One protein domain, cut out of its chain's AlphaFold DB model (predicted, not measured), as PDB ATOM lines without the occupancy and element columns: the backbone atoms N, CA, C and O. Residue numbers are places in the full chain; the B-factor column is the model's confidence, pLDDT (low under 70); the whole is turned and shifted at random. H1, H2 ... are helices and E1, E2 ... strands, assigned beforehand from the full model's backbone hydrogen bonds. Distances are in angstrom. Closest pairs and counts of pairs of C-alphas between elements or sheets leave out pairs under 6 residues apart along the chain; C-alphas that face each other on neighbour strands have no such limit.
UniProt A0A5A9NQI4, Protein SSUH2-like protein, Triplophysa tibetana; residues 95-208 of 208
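Overview. This is residues 95 to 208 of the 208 residues of the protein "Protein SSUH2-like protein" of Triplophysa tibetana (UniProt A0A5A9NQI4). The model is a long, two-part shape: an antiparallel sheet of three strands, E3, E4 and E5, makes one end, and a two-stranded ribbon, E1 and E2, with the helix H2 near E2, makes the other. E2 runs on into E3, which ties the two ends together, and the short helix H1 lies near the middle. The printed part has 114 residues with two named helices and five named strands, in the order H1 E1 H2 E2 E3 E4 E5; the class is mixed, helices and strands. The sheet orders are E3 - E4 - E5 and E1 - E2, both antiparallel. The whole is loose, with a radius of gyration of the C-alphas of 19.0 A, and elongated, spanning 61 by 34 by 20 A.

Along the chain. Start at E3, residues 173 to 180, 22.1 A long; find its first C-alpha at (-26.362, 43.598, 52.761). E4, residues 183 to 190, comes back over 23.5 A, and E5 is residues 195 to 197. Before E3 you find E2, residues 164 to 170, 20.0 A, and its partner E1, residues 119 to 126, 20.6 A. H2 is residues 138 to 155, 25.6 A, from C-alpha 138 at (-14.157, 59.218, 53.357) to C-alpha 155 at (2.296, 51.294, 35.387). H1 is residues 110 to 115, 10.2 A.

Arrangement. E3, E4 and E5 form a meander, each strand the antiparallel neighbour of the one before, with E3 and E5 as edge strands. In the hairpin E3 and E4, look at N 174 and O 189, 2.8 A apart; in the hairpin E4 and E5, at N 190 and O 195, 2.8 A. H1 only grazes this sheet, with its residues 112 to 115. E2 runs on into E3 across a break of 2 residues, at 28 degrees. E1 and E2 are antiparallel at 167 degrees, with N 124 and O 166 3.0 A apart; E1 bends by 53 degrees at residue 122. The closest C-alphas of H2 and E2 are those of Ser 144 and Gln 166, 7.9 A apart. H2 is apart from E3, E4 and E5. In H2 every O i to N i+4 pair is within hydrogen-bond range; in H1 0 of 2 are, beside 2 of 3 O i to N i+3 pairs.

Size, cuts and confidence. The two C-alphas farthest apart are those of Ala 157 and Gly 182, 62.5 A. The printed part has no cut. The link from E1 to H2 is long, with 11 residues, and residues 95 to 109 hold no named element. The mean pLDDT of the printed part is 86.5; residues 115 to 116 and 202 to 208 are under 70.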
ATOM      1  N   ASN A  95      -5.905  44.568  31.339       92.31
ATOM      2  CA  ASN A  95      -6.687  45.331  32.301       92.31
ATOM      3  C   ASN A  95      -6.118  45.084  33.697       92.31
ATOM      4  O   ASN A  95      -5.957  43.934  34.115       92.31
ATOM      5  N   GLN A  96      -5.778  46.161  34.395       92.50
ATOM      6  CA  GLN A  96      -5.311  46.108  35.775       92.50
ATOM      7  C   GLN A  96      -6.491  46.458  36.673       92.50
ATOM      8  O   GLN A  96      -7.005  47.570  36.602       92.50
ATOM      9  N   VAL A  97      -6.926  45.499  37.487       92.81
ATOM     10  CA  VAL A  97      -8.088  45.650  38.370       92.81
ATOM     11  C   VAL A  97      -7.602  45.838  39.803       92.81
ATOM     12  O   VAL A  97      -6.599  45.252  40.222       92.81
ATOM     13  N   SER A  98      -8.267  46.711  40.545       93.38
ATOM     14  CA  SER A  98      -8.053  46.907  41.974       93.38
ATOM     15  C   SER A  98      -9.398  47.187  42.610       93.38
ATOM     16  O   SER A  98     -10.174  47.973  42.076       93.38
ATOM     17  N   GLU A  99      -9.653  46.516  43.721       91.62
ATOM     18  CA  GLU A  99     -10.929  46.546  44.420       91.62
ATOM     19  C   GLU A  99     -10.678  46.969  45.860       91.62
ATOM     20  O   GLU A  99      -9.665  46.611  46.469       91.62
ATOM     21  N   PHE A 100     -11.604  47.755  46.389       92.25
ATOM     22  CA  PHE A 100     -11.608  48.173  47.774       92.25
ATOM     23  C   PHE A 100     -13.023  48.018  48.308       92.25
ATOM     24  O   PHE A 100     -13.970  48.543  47.727       92.25
ATOM     25  N   ILE A 101     -13.142  47.295  49.414       90.06
ATOM     26  CA  ILE A 101     -14.398  47.103  50.123       90.06
ATOM     27  C   ILE A 101     -14.167  47.639  51.535       90.06
ATOM     28  O   ILE A 101     -13.318  47.087  52.241       90.06
ATOM     29  N   PRO A 102     -14.864  48.712  51.945       87.69
ATOM     30  CA  PRO A 102     -14.781  49.208  53.311       87.69
ATOM     31  C   PRO A 102     -15.233  48.125  54.300       87.69
ATOM     32  O   PRO A 102     -16.275  47.496  54.103       87.69
ATOM     33  N   ASP A 103     -14.473  47.921  55.373       83.19
ATOM     34  CA  ASP A 103     -14.789  46.927  56.404       83.19
ATOM     35  C   ASP A 103     -15.838  47.475  57.387       83.19
ATOM     36  O   ASP A 103     -15.522  47.944  58.477       83.19
ATOM     37  N   ARG A 104     -17.104  47.501  56.951       82.19
ATOM     38  CA  ARG A 104     -18.226  48.043  57.748       82.19
ATOM     39  C   ARG A 104     -18.905  47.006  58.631       82.19
ATOM     40  O   ARG A 104     -19.580  47.374  59.587       82.19
ATOM     41  N   VAL A 105     -18.782  45.729  58.276       82.62
ATOM     42  CA  VAL A 105     -19.438  44.615  58.969       82.62
ATOM     43  C   VAL A 105     -18.391  43.526  59.193       82.62
ATOM     44  O   VAL A 105     -18.287  42.614  58.373       82.62
ATOM     45  N   PRO A 106     -17.626  43.595  60.299       78.38
ATOM     46  CA  PRO A 106     -16.542  42.648  60.581       78.38
ATOM     47  C   PRO A 106     -17.008  41.185  60.647       78.38
ATOM     48  O   PRO A 106     -16.241  40.255  60.404       78.38
ATOM     49  N   GLU A 107     -18.285  40.976  60.975       80.12
ATOM     50  CA  GLU A 107     -18.938  39.665  61.054       80.12
ATOM     51  C   GLU A 107     -19.189  39.038  59.671       80.12
ATOM     52  O   GLU A 107     -19.380  37.824  59.563       80.12
ATOM     53  N   PHE A 108     -19.154  39.839  58.599       81.88
ATOM     54  CA  PHE A 108     -19.381  39.381  57.235       81.88
ATOM     55  C   PHE A 108     -18.056  39.224  56.465       81.88
ATOM     56  O   PHE A 108     -17.307  40.184  56.280       81.88
ATOM     57  N   PRO A 109     -17.745  38.028  55.933       79.75
ATOM     58  CA  PRO A 109     -16.479  37.802  55.244       79.75
ATOM     59  C   PRO A 109     -16.427  38.516  53.886       79.75
ATOM     60  O   PRO A 109     -17.085  38.098  52.932       79.75
ATOM     61  N   LEU A 110     -15.543  39.515  53.765       75.56
ATOM     62  CA  LEU A 110     -15.368  40.363  52.570       75.56
ATOM     63  C   LEU A 110     -15.218  39.577  51.252       75.56
ATOM     64  O   LEU A 110     -15.775  39.964  50.233       75.56
ATOM     65  N   LYS A 111     -14.561  38.408  51.276       76.31
ATOM     66  CA  LYS A 111     -14.394  37.518  50.102       76.31
ATOM     67  C   LYS A 111     -15.710  36.959  49.534       76.31
ATOM     68  O   LYS A 111     -15.703  36.250  48.530       76.31
ATOM     69  N   LYS A 112     -16.847  37.156  50.211       74.81
ATOM     70  CA  LYS A 112     -18.164  36.758  49.694       74.81
ATOM     71  C   LYS A 112     -18.739  37.788  48.726       74.81
ATOM     72  O   LYS A 112     -19.582  37.391  47.921       74.81
ATOM     73  N   PHE A 113     -18.269  39.037  48.755       73.31
ATOM     74  CA  PHE A 113     -18.704  40.066  47.812       73.31
ATOM     75  C   PHE A 113     -18.352  39.718  46.362       73.31
ATOM     76  O   PHE A 113     -19.180  39.960  45.498       73.31
ATOM     77  N   ASP A 114     -17.273  38.965  46.108       70.44
ATOM     78  CA  ASP A 114     -16.933  38.413  44.779       70.44
ATOM     79  C   ASP A 114     -18.077  37.599  44.137       70.44
ATOM     80  O   ASP A 114     -18.080  37.323  42.937       70.44
ATOM     81  N   LYS A 115     -19.040  37.134  44.945       67.88
ATOM     82  CA  LYS A 115     -20.191  36.344  44.495       67.88
ATOM     83  C   LYS A 115     -21.479  37.155  44.402       67.88
ATOM     84  O   LYS A 115     -22.417  36.645  43.798       67.88
ATOM     85  N   GLY A 116     -21.592  38.319  45.030       69.38
ATOM     86  CA  GLY A 116     -22.816  39.122  45.026       69.38
ATOM     87  C   GLY A 116     -22.694  40.272  44.036       69.38
ATOM     88  O   GLY A 116     -21.728  41.013  44.108       69.38
ATOM     89  N   SER A 117     -23.660  40.442  43.133       81.94
ATOM     90  CA  SER A 117     -23.728  41.655  42.312       81.94
ATOM     91  C   SER A 117     -24.369  42.795  43.104       81.94
ATOM     92  O   SER A 117     -25.299  42.579  43.890       81.94
ATOM     93  N   GLY A 118     -23.874  44.006  42.905       86.69
ATOM     94  CA  GLY A 118     -24.466  45.248  43.370       86.69
ATOM     95  C   GLY A 118     -25.047  46.069  42.225       86.69
ATOM     96  O   GLY A 118     -25.289  45.594  41.111       86.69
ATOM     97  N   GLU A 119     -25.338  47.322  42.534       89.62
ATOM     98  CA  GLU A 119     -25.735  48.342  41.574       89.62
ATOM     99  C   GLU A 119     -24.584  49.324  41.371       89.62
ATOM    100  O   GLU A 119     -24.017  49.835  42.336       89.62
ATOM    101  N   ALA A 120     -24.242  49.606  40.113       91.12
ATOM    102  CA  ALA A 120     -23.254  50.625  39.792       91.12
ATOM    103  C   ALA A 120     -23.831  52.011  40.111       91.12
ATOM    104  O   ALA A 120     -24.605  52.567  39.336       91.12
ATOM    105  N   PHE A 121     -23.452  52.553  41.264       91.88
ATOM    106  CA  PHE A 121     -23.893  53.861  41.736       91.88
ATOM    107  C   PHE A 121     -23.155  54.999  41.035       91.88
ATOM    108  O   PHE A 121     -23.728  56.046  40.750       91.88
ATOM    109  N   PHE A 122     -21.877  54.782  40.732       92.94
ATOM    110  CA  PHE A 122     -21.051  55.735  40.006       92.94
ATOM    111  C   PHE A 122     -20.128  54.997  39.048       92.94
ATOM    112  O   PHE A 122     -19.518  53.995  39.418       92.94
ATOM    113  N   VAL A 123     -19.997  55.515  37.829       94.50
ATOM    114  CA  VAL A 123     -19.056  55.022  36.823       94.50
ATOM    115  C   VAL A 123     -18.409  56.225  36.159       94.50
ATOM    116  O   VAL A 123     -19.107  57.085  35.627       94.50
ATOM    117  N   ASP A 124     -17.084  56.254  36.161       94.94
ATOM    118  CA  ASP A 124     -16.290  57.259  35.460       94.94
ATOM    119  C   ASP A 124     -15.201  56.570  34.643       94.94
ATOM    120  O   ASP A 124     -14.583  55.600  35.095       94.94
ATOM    121  N   ASP A 125     -15.011  57.044  33.418       94.50
ATOM    122  CA  ASP A 125     -14.153  56.435  32.410       94.50
ATOM    123  C   ASP A 125     -13.438  57.538  31.619       94.50
ATOM    124  O   ASP A 125     -14.068  58.404  31.010       94.50
ATOM    125  N   ASN A 126     -12.106  57.529  31.669       94.00
ATOM    126  CA  ASN A 126     -11.266  58.540  31.035       94.00
ATOM    127  C   ASN A 126      -9.861  57.978  30.742       94.00
ATOM    128  O   ASN A 126      -9.526  56.866  31.143       94.00
ATOM    129  N   LEU A 127      -8.996  58.740  30.065       91.44
ATOM    130  CA  LEU A 127      -7.577  58.384  29.887       91.44
ATOM    131  C   LEU A 127      -6.880  58.176  31.239       91.44
ATOM    132  O   LEU A 127      -6.153  57.201  31.426       91.44
ATOM    133  N   LEU A 128      -7.135  59.100  32.166       92.75
ATOM    134  CA  LEU A 128      -6.785  59.036  33.578       92.75
ATOM    135  C   LEU A 128      -7.978  59.601  34.345       92.75
ATOM    136  O   LEU A 128      -8.412  60.716  34.060       92.75
ATOM    137  N   VAL A 129      -8.520  58.827  35.277       95.00
ATOM    138  CA  VAL A 129      -9.649  59.279  36.099       95.00
ATOM    139  C   VAL A 129      -9.146  60.104  37.281       95.00
ATOM    140  O   VAL A 129      -8.016  59.927  37.746       95.00
ATOM    141  N   TYR A 130      -9.986  61.011  37.773       93.38
ATOM    142  CA  TYR A 130      -9.689  61.809  38.962       93.38
ATOM    143  C   TYR A 130     -10.235  61.128  40.217       93.38
ATOM    144  O   TYR A 130     -11.214  60.389  40.124       93.38
ATOM    145  N   PRO A 131      -9.645  61.359  41.401       94.31
ATOM    146  CA  PRO A 131     -10.263  60.928  42.647       94.31
ATOM    147  C   PRO A 131     -11.700  61.444  42.749       94.31
ATOM    148  O   PRO A 131     -11.982  62.552  42.286       94.31
ATOM    149  N   VAL A 132     -12.594  60.658  43.352       92.44
ATOM    150  CA  VAL A 132     -14.008  61.034  43.526       92.44
ATOM    151  C   VAL A 132     -14.134  62.101  44.619       92.44
ATOM    152  O   VAL A 132     -14.499  61.813  45.756       92.44
ATOM    153  N   ASP A 133     -13.737  63.327  44.291       87.06
ATOM    154  CA  ASP A 133     -13.698  64.456  45.218       87.06
ATOM    155  C   ASP A 133     -15.104  64.850  45.689       87.06
ATOM    156  O   ASP A 133     -16.069  64.814  44.924       87.06
ATOM    157  N   GLY A 134     -15.225  65.194  46.971       85.94
ATOM    158  CA  GLY A 134     -16.513  65.508  47.597       85.94
ATOM    159  C   GLY A 134     -17.451  64.312  47.807       85.94
ATOM    160  O   GLY A 134     -18.619  64.518  48.142       85.94
ATOM    161  N   PHE A 135     -16.982  63.070  47.631       90.25
ATOM    162  CA  PHE A 135     -17.786  61.898  47.974       90.25
ATOM    163  C   PHE A 135     -18.059  61.866  49.492       90.25
ATOM    164  O   PHE A 135     -17.118  62.041  50.268       90.25
ATOM    165  N   PRO A 136     -19.305  61.622  49.947       91.25
ATOM    166  CA  PRO A 136     -19.643  61.672  51.376       91.25
ATOM    167  C   PRO A 136     -18.886  60.659  52.243       91.25
ATOM    168  O   PRO A 136     -18.753  60.843  53.450       91.25
ATOM    169  N   ASP A 137     -18.432  59.569  51.632       91.19
ATOM    170  CA  ASP A 137     -17.755  58.476  52.308       91.19
ATOM    171  C   ASP A 137     -16.232  58.603  52.188       91.19
ATOM    172  O   ASP A 137     -15.652  58.418  51.111       91.19
ATOM    173  N   GLN A 138     -15.588  58.927  53.309       91.62
ATOM    174  CA  GLN A 138     -14.157  59.218  53.357       91.62
ATOM    175  C   GLN A 138     -13.295  58.007  52.971       91.62
ATOM    176  O   GLN A 138     -12.295  58.173  52.270       91.62
ATOM    177  N   ASP A 139     -13.700  56.790  53.352       92.94
ATOM    178  CA  ASP A 139     -12.963  55.568  53.016       92.94
ATOM    179  C   ASP A 139     -12.933  55.351  51.500       92.94
ATOM    180  O   ASP A 139     -11.896  55.008  50.926       92.94
ATOM    181  N   ILE A 140     -14.065  55.594  50.830       93.44
ATOM    182  CA  ILE A 140     -14.176  55.486  49.371       93.44
ATOM    183  C   ILE A 140     -13.344  56.573  48.680       93.44
ATOM    184  O   ILE A 140     -12.622  56.274  47.723       93.44
ATOM    185  N   PHE A 141     -13.387  57.815  49.172       93.44
ATOM    186  CA  PHE A 141     -12.556  58.903  48.645       93.44
ATOM    187  C   PHE A 141     -11.059  58.576  48.748       93.44
ATOM    188  O   PHE A 141     -10.316  58.666  47.761       93.44
ATOM    189  N   GLU A 142     -10.602  58.146  49.924       94.19
ATOM    190  CA  GLU A 142      -9.205  57.789  50.156       94.19
ATOM    191  C   GLU A 142      -8.770  56.585  49.323       94.19
ATOM    192  O   GLU A 142      -7.662  56.581  48.773       94.19
ATOM    193  N   ALA A 143      -9.640  55.583  49.184       95.12
ATOM    194  CA  ALA A 143      -9.388  54.423  48.346       95.12
ATOM    195  C   ALA A 143      -9.277  54.791  46.865       95.12
ATOM    196  O   ALA A 143      -8.346  54.326  46.200       95.12
ATOM    197  N   SER A 144     -10.157  55.658  46.354       96.12
ATOM    198  CA  SER A 144     -10.079  56.182  44.985       96.12
ATOM    199  C   SER A 144      -8.747  56.909  44.769       96.12
ATOM    200  O   SER A 144      -7.956  56.515  43.905       96.12
ATOM    201  N   LYS A 145      -8.411  57.875  45.637       95.56
ATOM    202  CA  LYS A 145      -7.150  58.633  45.569       95.56
ATOM    203  C   LYS A 145      -5.920  57.723  45.586       95.56
ATOM    204  O   LYS A 145      -5.038  57.852  44.734       95.56
ATOM    205  N   ARG A 146      -5.861  56.782  46.532       95.75
ATOM    206  CA  ARG A 146      -4.739  55.844  46.694       95.75
ATOM    207  C   ARG A 146      -4.606  54.907  45.497       95.75
ATOM    208  O   ARG A 146      -3.492  54.673  45.030       95.75
ATOM    209  N   THR A 147      -5.718  54.377  44.992       95.00
ATOM    210  CA  THR A 147      -5.724  53.411  43.885       95.00
ATOM    211  C   THR A 147      -5.286  54.066  42.580       95.00
ATOM    212  O   THR A 147      -4.422  53.523  41.891       95.00
ATOM    213  N   ILE A 148      -5.797  55.266  42.283       94.56
ATOM    214  CA  ILE A 148      -5.404  56.042  41.098       94.56
ATOM    215  C   ILE A 148      -3.904  56.351  41.138       94.56
ATOM    216  O   ILE A 148      -3.188  56.073  40.174       94.56
ATOM    217  N   GLN A 149      -3.400  56.846  42.275       94.50
ATOM    218  CA  GLN A 149      -1.970  57.116  42.450       94.50
ATOM    219  C   GLN A 149      -1.120  55.846  42.317       94.50
ATOM    220  O   GLN A 149      -0.097  55.857  41.634       94.50
ATOM    221  N   SER A 150      -1.546  54.736  42.925       93.94
ATOM    222  CA  SER A 150      -0.838  53.456  42.840       93.94
ATOM    223  C   SER A 150      -0.748  52.945  41.401       93.94
ATOM    224  O   SER A 150       0.325  52.530  40.963       93.94
ATOM    225  N   HIS A 151      -1.843  53.020  40.635       93.62
ATOM    226  CA  HIS A 151      -1.859  52.637  39.220       93.62
ATOM    227  C   HIS A 151      -0.919  53.507  38.393       93.62
ATOM    228  O   HIS A 151      -0.113  52.974  37.628       93.62
ATOM    229  N   LEU A 152      -0.968  54.827  38.586       92.62
ATOM    230  CA  LEU A 152      -0.099  55.758  37.876       92.62
ATOM    231  C   LEU A 152       1.380  55.449  38.148       92.62
ATOM    232  O   LEU A 152       2.151  55.272  37.204       92.62
ATOM    233  N   LEU A 153       1.773  55.319  39.416       92.75
ATOM    234  CA  LEU A 153       3.163  55.063  39.805       92.75
ATOM    235  C   LEU A 153       3.657  53.689  39.337       92.75
ATOM    236  O   LEU A 153       4.788  53.558  38.873       92.75
ATOM    237  N   LYS A 154       2.812  52.659  39.434       92.44
ATOM    238  CA  LYS A 154       3.189  51.280  39.106       92.44
ATOM    239  C   LYS A 154       3.297  51.036  37.604       92.44
ATOM    240  O   LYS A 154       4.152  50.260  37.181       92.44
ATOM    241  N   TYR A 155       2.429  51.650  36.800       90.88
ATOM    242  CA  TYR A 155       2.296  51.294  35.387       90.88
ATOM    243  C   TYR A 155       2.934  52.291  34.424       90.88
ATOM    244  O   TYR A 155       3.398  51.843  33.376       90.88
ATOM    245  N   SER A 156       3.053  53.577  34.771       88.06
ATOM    246  CA  SER A 156       3.561  54.604  33.839       88.06
ATOM    247  C   SER A 156       5.015  54.399  33.406       88.06
ATOM    248  O   SER A 156       5.405  54.864  32.341       88.06
ATOM    249  N   ALA A 157       5.824  53.690  34.202       86.62
ATOM    250  CA  ALA A 157       7.224  53.416  33.873       86.62
ATOM    251  C   ALA A 157       7.411  52.265  32.864       86.62
ATOM    252  O   ALA A 157       8.423  52.212  32.171       86.62
ATOM    253  N   VAL A 158       6.461  51.327  32.796       87.50
ATOM    254  CA  VAL A 158       6.598  50.070  32.026       87.50
ATOM    255  C   VAL A 158       5.545  49.905  30.935       87.50
ATOM    256  O   VAL A 158       5.687  49.059  30.055       87.50
ATOM    257  N   SER A 159       4.468  50.682  30.993       90.12
ATOM    258  CA  SER A 159       3.321  50.560  30.102       90.12
ATOM    259  C   SER A 159       2.608  51.896  29.942       90.12
ATOM    260  O   SER A 159       2.695  52.777  30.793       90.12
ATOM    261  N   ARG A 160       1.866  52.038  28.846       90.69
ATOM    262  CA  ARG A 160       1.000  53.195  28.633       90.69
ATOM    263  C   ARG A 160      -0.401  52.869  29.135       90.69
ATOM    264  O   ARG A 160      -0.990  51.892  28.676       90.69
ATOM    265  N   ILE A 161      -0.931  53.694  30.034       91.19
ATOM    266  CA  ILE A 161      -2.350  53.657  30.395       91.19
ATOM    267  C   ILE A 161      -3.121  54.266  29.225       91.19
ATOM    268  O   ILE A 161      -2.819  55.370  28.778       91.19
ATOM    269  N   LEU A 162      -4.050  53.496  28.669       92.75
ATOM    270  CA  LEU A 162      -4.843  53.905  27.506       92.75
ATOM    271  C   LEU A 162      -6.240  54.343  27.892       92.75
ATOM    272  O   LEU A 162      -6.859  55.101  27.161       92.75
ATOM    273  N   GLN A 163      -6.722  53.811  29.005       94.12
ATOM    274  CA  GLN A 163      -8.028  54.080  29.553       94.12
ATOM    275  C   GLN A 163      -8.015  53.590  30.994       94.12
ATOM    276  O   GLN A 163      -7.376  52.580  31.314       94.12
ATOM    277  N   GLN A 164      -8.722  54.304  31.847       95.38
ATOM    278  CA  GLN A 164      -8.934  53.962  33.233       95.38
ATOM    279  C   GLN A 164     -10.416  54.143  33.529       95.38
ATOM    280  O   GLN A 164     -11.044  55.096  33.078       95.38
ATOM    281  N   ARG A 165     -10.967  53.199  34.284       95.38
ATOM    282  CA  ARG A 165     -12.339  53.248  34.764       95.38
ATOM    283  C   ARG A 165     -12.330  53.066  36.264       95.38
ATOM    284  O   ARG A 165     -11.631  52.185  36.765       95.38
ATOM    285  N   GLN A 166     -13.131  53.862  36.947       95.25
ATOM    286  CA  GLN A 166     -13.488  53.630  38.336       95.25
ATOM    287  C   GLN A 166     -14.993  53.415  38.439       95.25
ATOM    288  O   GLN A 166     -15.782  53.957  37.663       95.25
ATOM    289  N   THR A 167     -15.390  52.570  39.377       94.94
ATOM    290  CA  THR A 167     -16.790  52.238  39.608       94.94
ATOM    291  C   THR A 167     -17.013  52.138  41.104       94.94
ATOM    292  O   THR A 167     -16.251  51.461  41.791       94.94
ATOM    293  N   ILE A 168     -18.032  52.838  41.600       94.25
ATOM    294  CA  ILE A 168     -18.546  52.650  42.954       94.25
ATOM    295  C   ILE A 168     -19.791  51.789  42.813       94.25
ATOM    296  O   ILE A 168     -20.754  52.178  42.149       94.25
ATOM    297  N   GLU A 169     -19.746  50.613  43.420       92.62
ATOM    298  CA  GLU A 169     -20.828  49.641  43.398       92.62
ATOM    299  C   GLU A 169     -21.451  49.533  44.790       92.62
ATOM    300  O   GLU A 169     -20.755  49.352  45.790       92.62
ATOM    301  N   LEU A 170     -22.775  49.656  44.854       91.38
ATOM    302  CA  LEU A 170     -23.552  49.458  46.069       91.38
ATOM    303  C   LEU A 170     -24.037  48.016  46.111       91.38
ATOM    304  O   LEU A 170     -24.912  47.618  45.340       91.38
ATOM    305  N   VAL A 171     -23.486  47.233  47.032       90.56
ATOM    306  CA  VAL A 171     -23.938  45.862  47.262       90.56
ATOM    307  C   VAL A 171     -24.861  45.846  48.481       90.56
ATOM    308  O   VAL A 171     -24.396  46.143  49.583       90.56
ATOM    309  N   PRO A 172     -26.157  45.509  48.327       90.56
ATOM    310  CA  PRO A 172     -27.056  45.425  49.468       90.56
ATOM    311  C   PRO A 172     -26.611  44.294  50.398       90.56
ATOM    312  O   PRO A 172     -26.247  43.208  49.940       90.56
ATOM    313  N   LEU A 173     -26.656  44.556  51.702       90.50
ATOM    314  CA  LEU A 173     -26.362  43.598  52.761       90.50
ATOM    315  C   LEU A 173     -27.411  43.760  53.861       90.50
ATOM    316  O   LEU A 173     -27.626  44.858  54.371       90.50
ATOM    317  N   THR A 174     -28.064  42.666  54.227       90.50
ATOM    318  CA  THR A 174     -29.083  42.624  55.276       90.50
ATOM    319  C   THR A 174     -28.704  41.555  56.285       90.50
ATOM    320  O   THR A 174     -28.523  40.396  55.915       90.50
ATOM    321  N   HIS A 175     -28.591  41.934  57.556       91.88
ATOM    322  CA  HIS A 175     -28.388  41.003  58.665       91.88
ATOM    323  C   HIS A 175     -29.740  40.658  59.275       91.88
ATOM    324  O   HIS A 175     -30.487  41.544  59.688       91.88
ATOM    325  N   VAL A 176     -30.076  39.375  59.276       91.25
ATOM    326  CA  VAL A 176     -31.353  38.863  59.762       91.25
ATOM    327  C   VAL A 176     -31.118  38.095  61.049       91.25
ATOM    328  O   VAL A 176     -30.353  37.132  61.066       91.25
ATOM    329  N   PHE A 177     -31.835  38.489  62.097       91.56
ATOM    330  CA  PHE A 177     -31.886  37.797  63.380       91.56
ATOM    331  C   PHE A 177     -33.220  37.071  63.510       91.56
ATOM    332  O   PHE A 177     -34.269  37.626  63.176       91.56
ATOM    333  N   TYR A 178     -33.192  35.828  63.980       88.88
ATOM    334  CA  TYR A 178     -34.399  35.030  64.166       88.88
ATOM    335  C   TYR A 178     -34.232  34.020  65.298       88.88
ATOM    336  O   TYR A 178     -33.129  33.570  65.598       88.88
ATOM    337  N   THR A 179     -35.353  33.618  65.889       90.69
ATOM    338  CA  THR A 179     -35.393  32.591  66.933       90.69
ATOM    339  C   THR A 179     -36.035  31.326  66.372       90.69
ATOM    340  O   THR A 179     -37.105  31.373  65.764       90.69
ATOM    341  N   TYR A 180     -35.399  30.176  66.585       86.81
ATOM    342  CA  TYR A 180     -35.900  28.863  66.181       86.81
ATOM    343  C   TYR A 180     -35.702  27.854  67.318       86.81
ATOM    344  O   TYR A 180     -34.610  27.741  67.870       86.81
ATOM    345  N   ASN A 181     -36.757  27.124  67.703       87.75
ATOM    346  CA  ASN A 181     -36.742  26.181  68.837       87.75
ATOM    347  C   ASN A 181     -36.148  26.774  70.135       87.75
ATOM    348  O   ASN A 181     -35.383  26.116  70.841       87.75
ATOM    349  N   GLY A 182     -36.473  28.038  70.430       88.81
ATOM    350  CA  GLY A 182     -35.998  28.742  71.627       88.81
ATOM    351  C   GLY A 182     -34.511  29.121  71.611       88.81
ATOM    352  O   GLY A 182     -33.987  29.514  72.647       88.81
ATOM    353  N   LYS A 183     -33.825  28.988  70.468       89.81
ATOM    354  CA  LYS A 183     -32.442  29.439  70.270       89.81
ATOM    355  C   LYS A 183     -32.399  30.557  69.239       89.81
ATOM    356  O   LYS A 183     -33.115  30.497  68.240       89.81
ATOM    357  N   ASP A 184     -31.529  31.529  69.470       90.44
ATOM    358  CA  ASP A 184     -31.318  32.643  68.551       90.44
ATOM    359  C   ASP A 184     -30.261  32.296  67.502       90.44
ATOM    360  O   ASP A 184     -29.254  31.636  67.782       90.44
ATOM    361  N   TYR A 185     -30.517  32.745  66.281       90.50
ATOM    362  CA  TYR A 185     -29.707  32.512  65.100       90.50
ATOM    363  C   TYR A 185     -29.654  33.770  64.243       90.50
ATOM    364  O   TYR A 185     -30.518  34.649  64.318       90.50
ATOM    365  N   ASP A 186     -28.664  33.807  63.360       89.81
ATOM    366  CA  ASP A 186     -28.486  34.895  62.424       89.81
ATOM    367  C   ASP A 186     -27.994  34.415  61.050       89.81
ATOM    368  O   ASP A 186     -27.411  33.333  60.877       89.81
ATOM    369  N   TYR A 187     -28.293  35.220  60.036       90.94
ATOM    370  CA  TYR A 187     -27.745  35.066  58.697       90.94
ATOM    371  C   TYR A 187     -27.707  36.402  57.961       90.94
ATOM    372  O   TYR A 187     -28.448  37.332  58.260       90.94
ATOM    373  N   PHE A 188     -26.860  36.471  56.947       90.88
ATOM    374  CA  PHE A 188     -26.736  37.602  56.048       90.88
ATOM    375  C   PHE A 188     -27.374  37.276  54.703       90.88
ATOM    376  O   PHE A 188     -27.141  36.202  54.144       90.88
ATOM    377  N   VAL A 189     -28.130  38.221  54.160       90.19
ATOM    378  CA  VAL A 189     -28.567  38.242  52.761       90.19
ATOM    379  C   VAL A 189     -27.773  39.326  52.054       90.19
ATOM    380  O   VAL A 189     -27.710  40.448  52.547       90.19
ATOM    381  N   PHE A 190     -27.139  39.008  50.929       89.62
ATOM    382  CA  PHE A 190     -26.273  39.951  50.233       89.62
ATOM    383  C   PHE A 190     -26.386  39.867  48.712       89.62
ATOM    384  O   PHE A 190     -26.658  38.811  48.129       89.62
ATOM    385  N   GLY A 191     -26.104  41.000  48.073       88.44
ATOM    386  CA  GLY A 191     -26.190  41.172  46.630       88.44
ATOM    387  C   GLY A 191     -27.626  41.189  46.112       88.44
ATOM    388  O   GLY A 191     -28.570  40.787  46.788       88.44
ATOM    389  N   ARG A 192     -27.798  41.641  44.870       86.69
ATOM    390  CA  ARG A 192     -29.114  41.731  44.215       86.69
ATOM    391  C   ARG A 192     -29.779  40.372  43.994       86.69
ATOM    392  O   ARG A 192     -30.995  40.287  43.888       86.69
ATOM    393  N   GLU A 193     -28.971  39.320  43.969       88.31
ATOM    394  CA  GLU A 193     -29.398  37.924  43.846       88.31
ATOM    395  C   GLU A 193     -29.923  37.338  45.174       88.31
ATOM    396  O   GLU A 193     -30.253  36.155  45.227       88.31
ATOM    397  N   ASN A 194     -29.941  38.122  46.263       87.06
ATOM    398  CA  ASN A 194     -30.340  37.694  47.607       87.06
ATOM    399  C   ASN A 194     -29.596  36.436  48.093       87.06
ATOM    400  O   ASN A 194     -30.192  35.494  48.622       87.06
ATOM    401  N   LYS A 195     -28.270  36.392  47.912       86.88
ATOM    402  CA  LYS A 195     -27.458  35.250  48.352       86.88
ATOM    403  C   LYS A 195     -27.408  35.198  49.870       86.88
ATOM    404  O   LYS A 195     -27.233  36.216  50.523       86.88
ATOM    405  N   VAL A 196     -27.508  33.993  50.424       87.56
ATOM    406  CA  VAL A 196     -27.537  33.781  51.873       87.56
ATOM    407  C   VAL A 196     -26.177  33.301  52.373       87.56
ATOM    408  O   VAL A 196     -25.580  32.375  51.818       87.56
ATOM    409  N   HIS A 197     -25.692  33.911  53.448       86.50
ATOM    410  CA  HIS A 197     -24.553  33.437  54.218       86.50
ATOM    411  C   HIS A 197     -24.946  33.268  55.683       86.50
ATOM    412  O   HIS A 197     -25.441  34.189  56.313       86.50
ATOM    413  N   THR A 198     -24.686  32.095  56.242       85.44
ATOM    414  CA  THR A 198     -24.895  31.809  57.661       85.44
ATOM    415  C   THR A 198     -23.725  30.986  58.176       85.44
ATOM    416  O   THR A 198     -23.177  30.150  57.449       85.44
ATOM    417  N   THR A 199     -23.313  31.250  59.412       79.69
ATOM    418  CA  THR A 199     -22.275  30.483  60.110       79.69
ATOM    419  C   THR A 199     -22.877  29.330  60.915       79.69
ATOM    420  O   THR A 199     -22.216  28.310  61.112       79.69
ATOM    421  N   LYS A 200     -24.136  29.469  61.352       75.44
ATOM    422  CA  LYS A 200     -24.851  28.525  62.217       75.44
ATOM    423  C   LYS A 200     -26.253  28.282  61.665       75.44
ATOM    424  O   LYS A 200     -27.184  29.032  61.941       75.44
ATOM    425  N   TYR A 201     -26.399  27.210  60.896       74.88
ATOM    426  CA  TYR A 201     -27.694  26.811  60.352       74.88
ATOM    427  C   TYR A 201     -28.452  25.897  61.349       74.88
ATOM    428  O   TYR A 201     -27.838  24.989  61.914       74.88
ATOM    429  N   PRO A 202     -29.761  26.111  61.595       65.75
ATOM    430  CA  PRO A 202     -30.509  25.503  62.703       65.75
ATOM    431  C   PRO A 202     -30.834  24.015  62.521       65.75
ATOM    432  O   PRO A 202     -31.100  23.325  63.503       65.75
ATOM    433  N   SER A 203     -30.807  23.495  61.296       61.94
ATOM    434  CA  SER A 203     -31.018  22.070  61.013       61.94
ATOM    435  C   SER A 203     -30.209  21.666  59.790       61.94
ATOM    436  O   SER A 203     -30.361  22.273  58.746       61.94
ATOM    437  N   SER A 204     -29.320  20.674  59.872       50.88
ATOM    438  CA  SER A 204     -28.563  20.208  58.700       50.88
ATOM    439  C   SER A 204     -29.526  19.810  57.578       50.88
ATOM    440  O   SER A 204     -30.124  18.736  57.624       50.88
ATOM    441  N   CYS A 205     -29.703  20.693  56.596       47.75
ATOM    442  CA  CYS A 205     -30.521  20.432  55.427       47.75
ATOM    443  C   CYS A 205     -29.752  19.415  54.577       47.75
ATOM    444  O   CYS A 205     -28.854  19.774  53.815       47.75
ATOM    445  N   ILE A 206     -30.033  18.130  54.791       41.00
ATOM    446  CA  ILE A 206     -29.591  17.066  53.897       41.00
ATOM    447  C   ILE A 206     -30.526  17.167  52.698       41.00
ATOM    448  O   ILE A 206     -31.695  16.801  52.785       41.00
ATOM    449  N   ILE A 207     -30.024  17.732  51.603       39.88
ATOM    450  CA  ILE A 207     -30.650  17.539  50.298       39.88
ATOM    451  C   ILE A 207     -30.459  16.047  49.998       39.88
ATOM    452  O   ILE A 207     -29.335  15.621  49.730       39.88
ATOM    453  N   LEU A 208     -31.522  15.262  50.187       34.66
ATOM    454  CA  LEU A 208     -31.628  13.896  49.671       34.66
ATOM    455  C   LEU A 208     -31.754  13.932  48.147       34.66
ATOM    456  O   LEU A 208     -32.485  14.819  47.647       34.66
TER     457      LEU A 208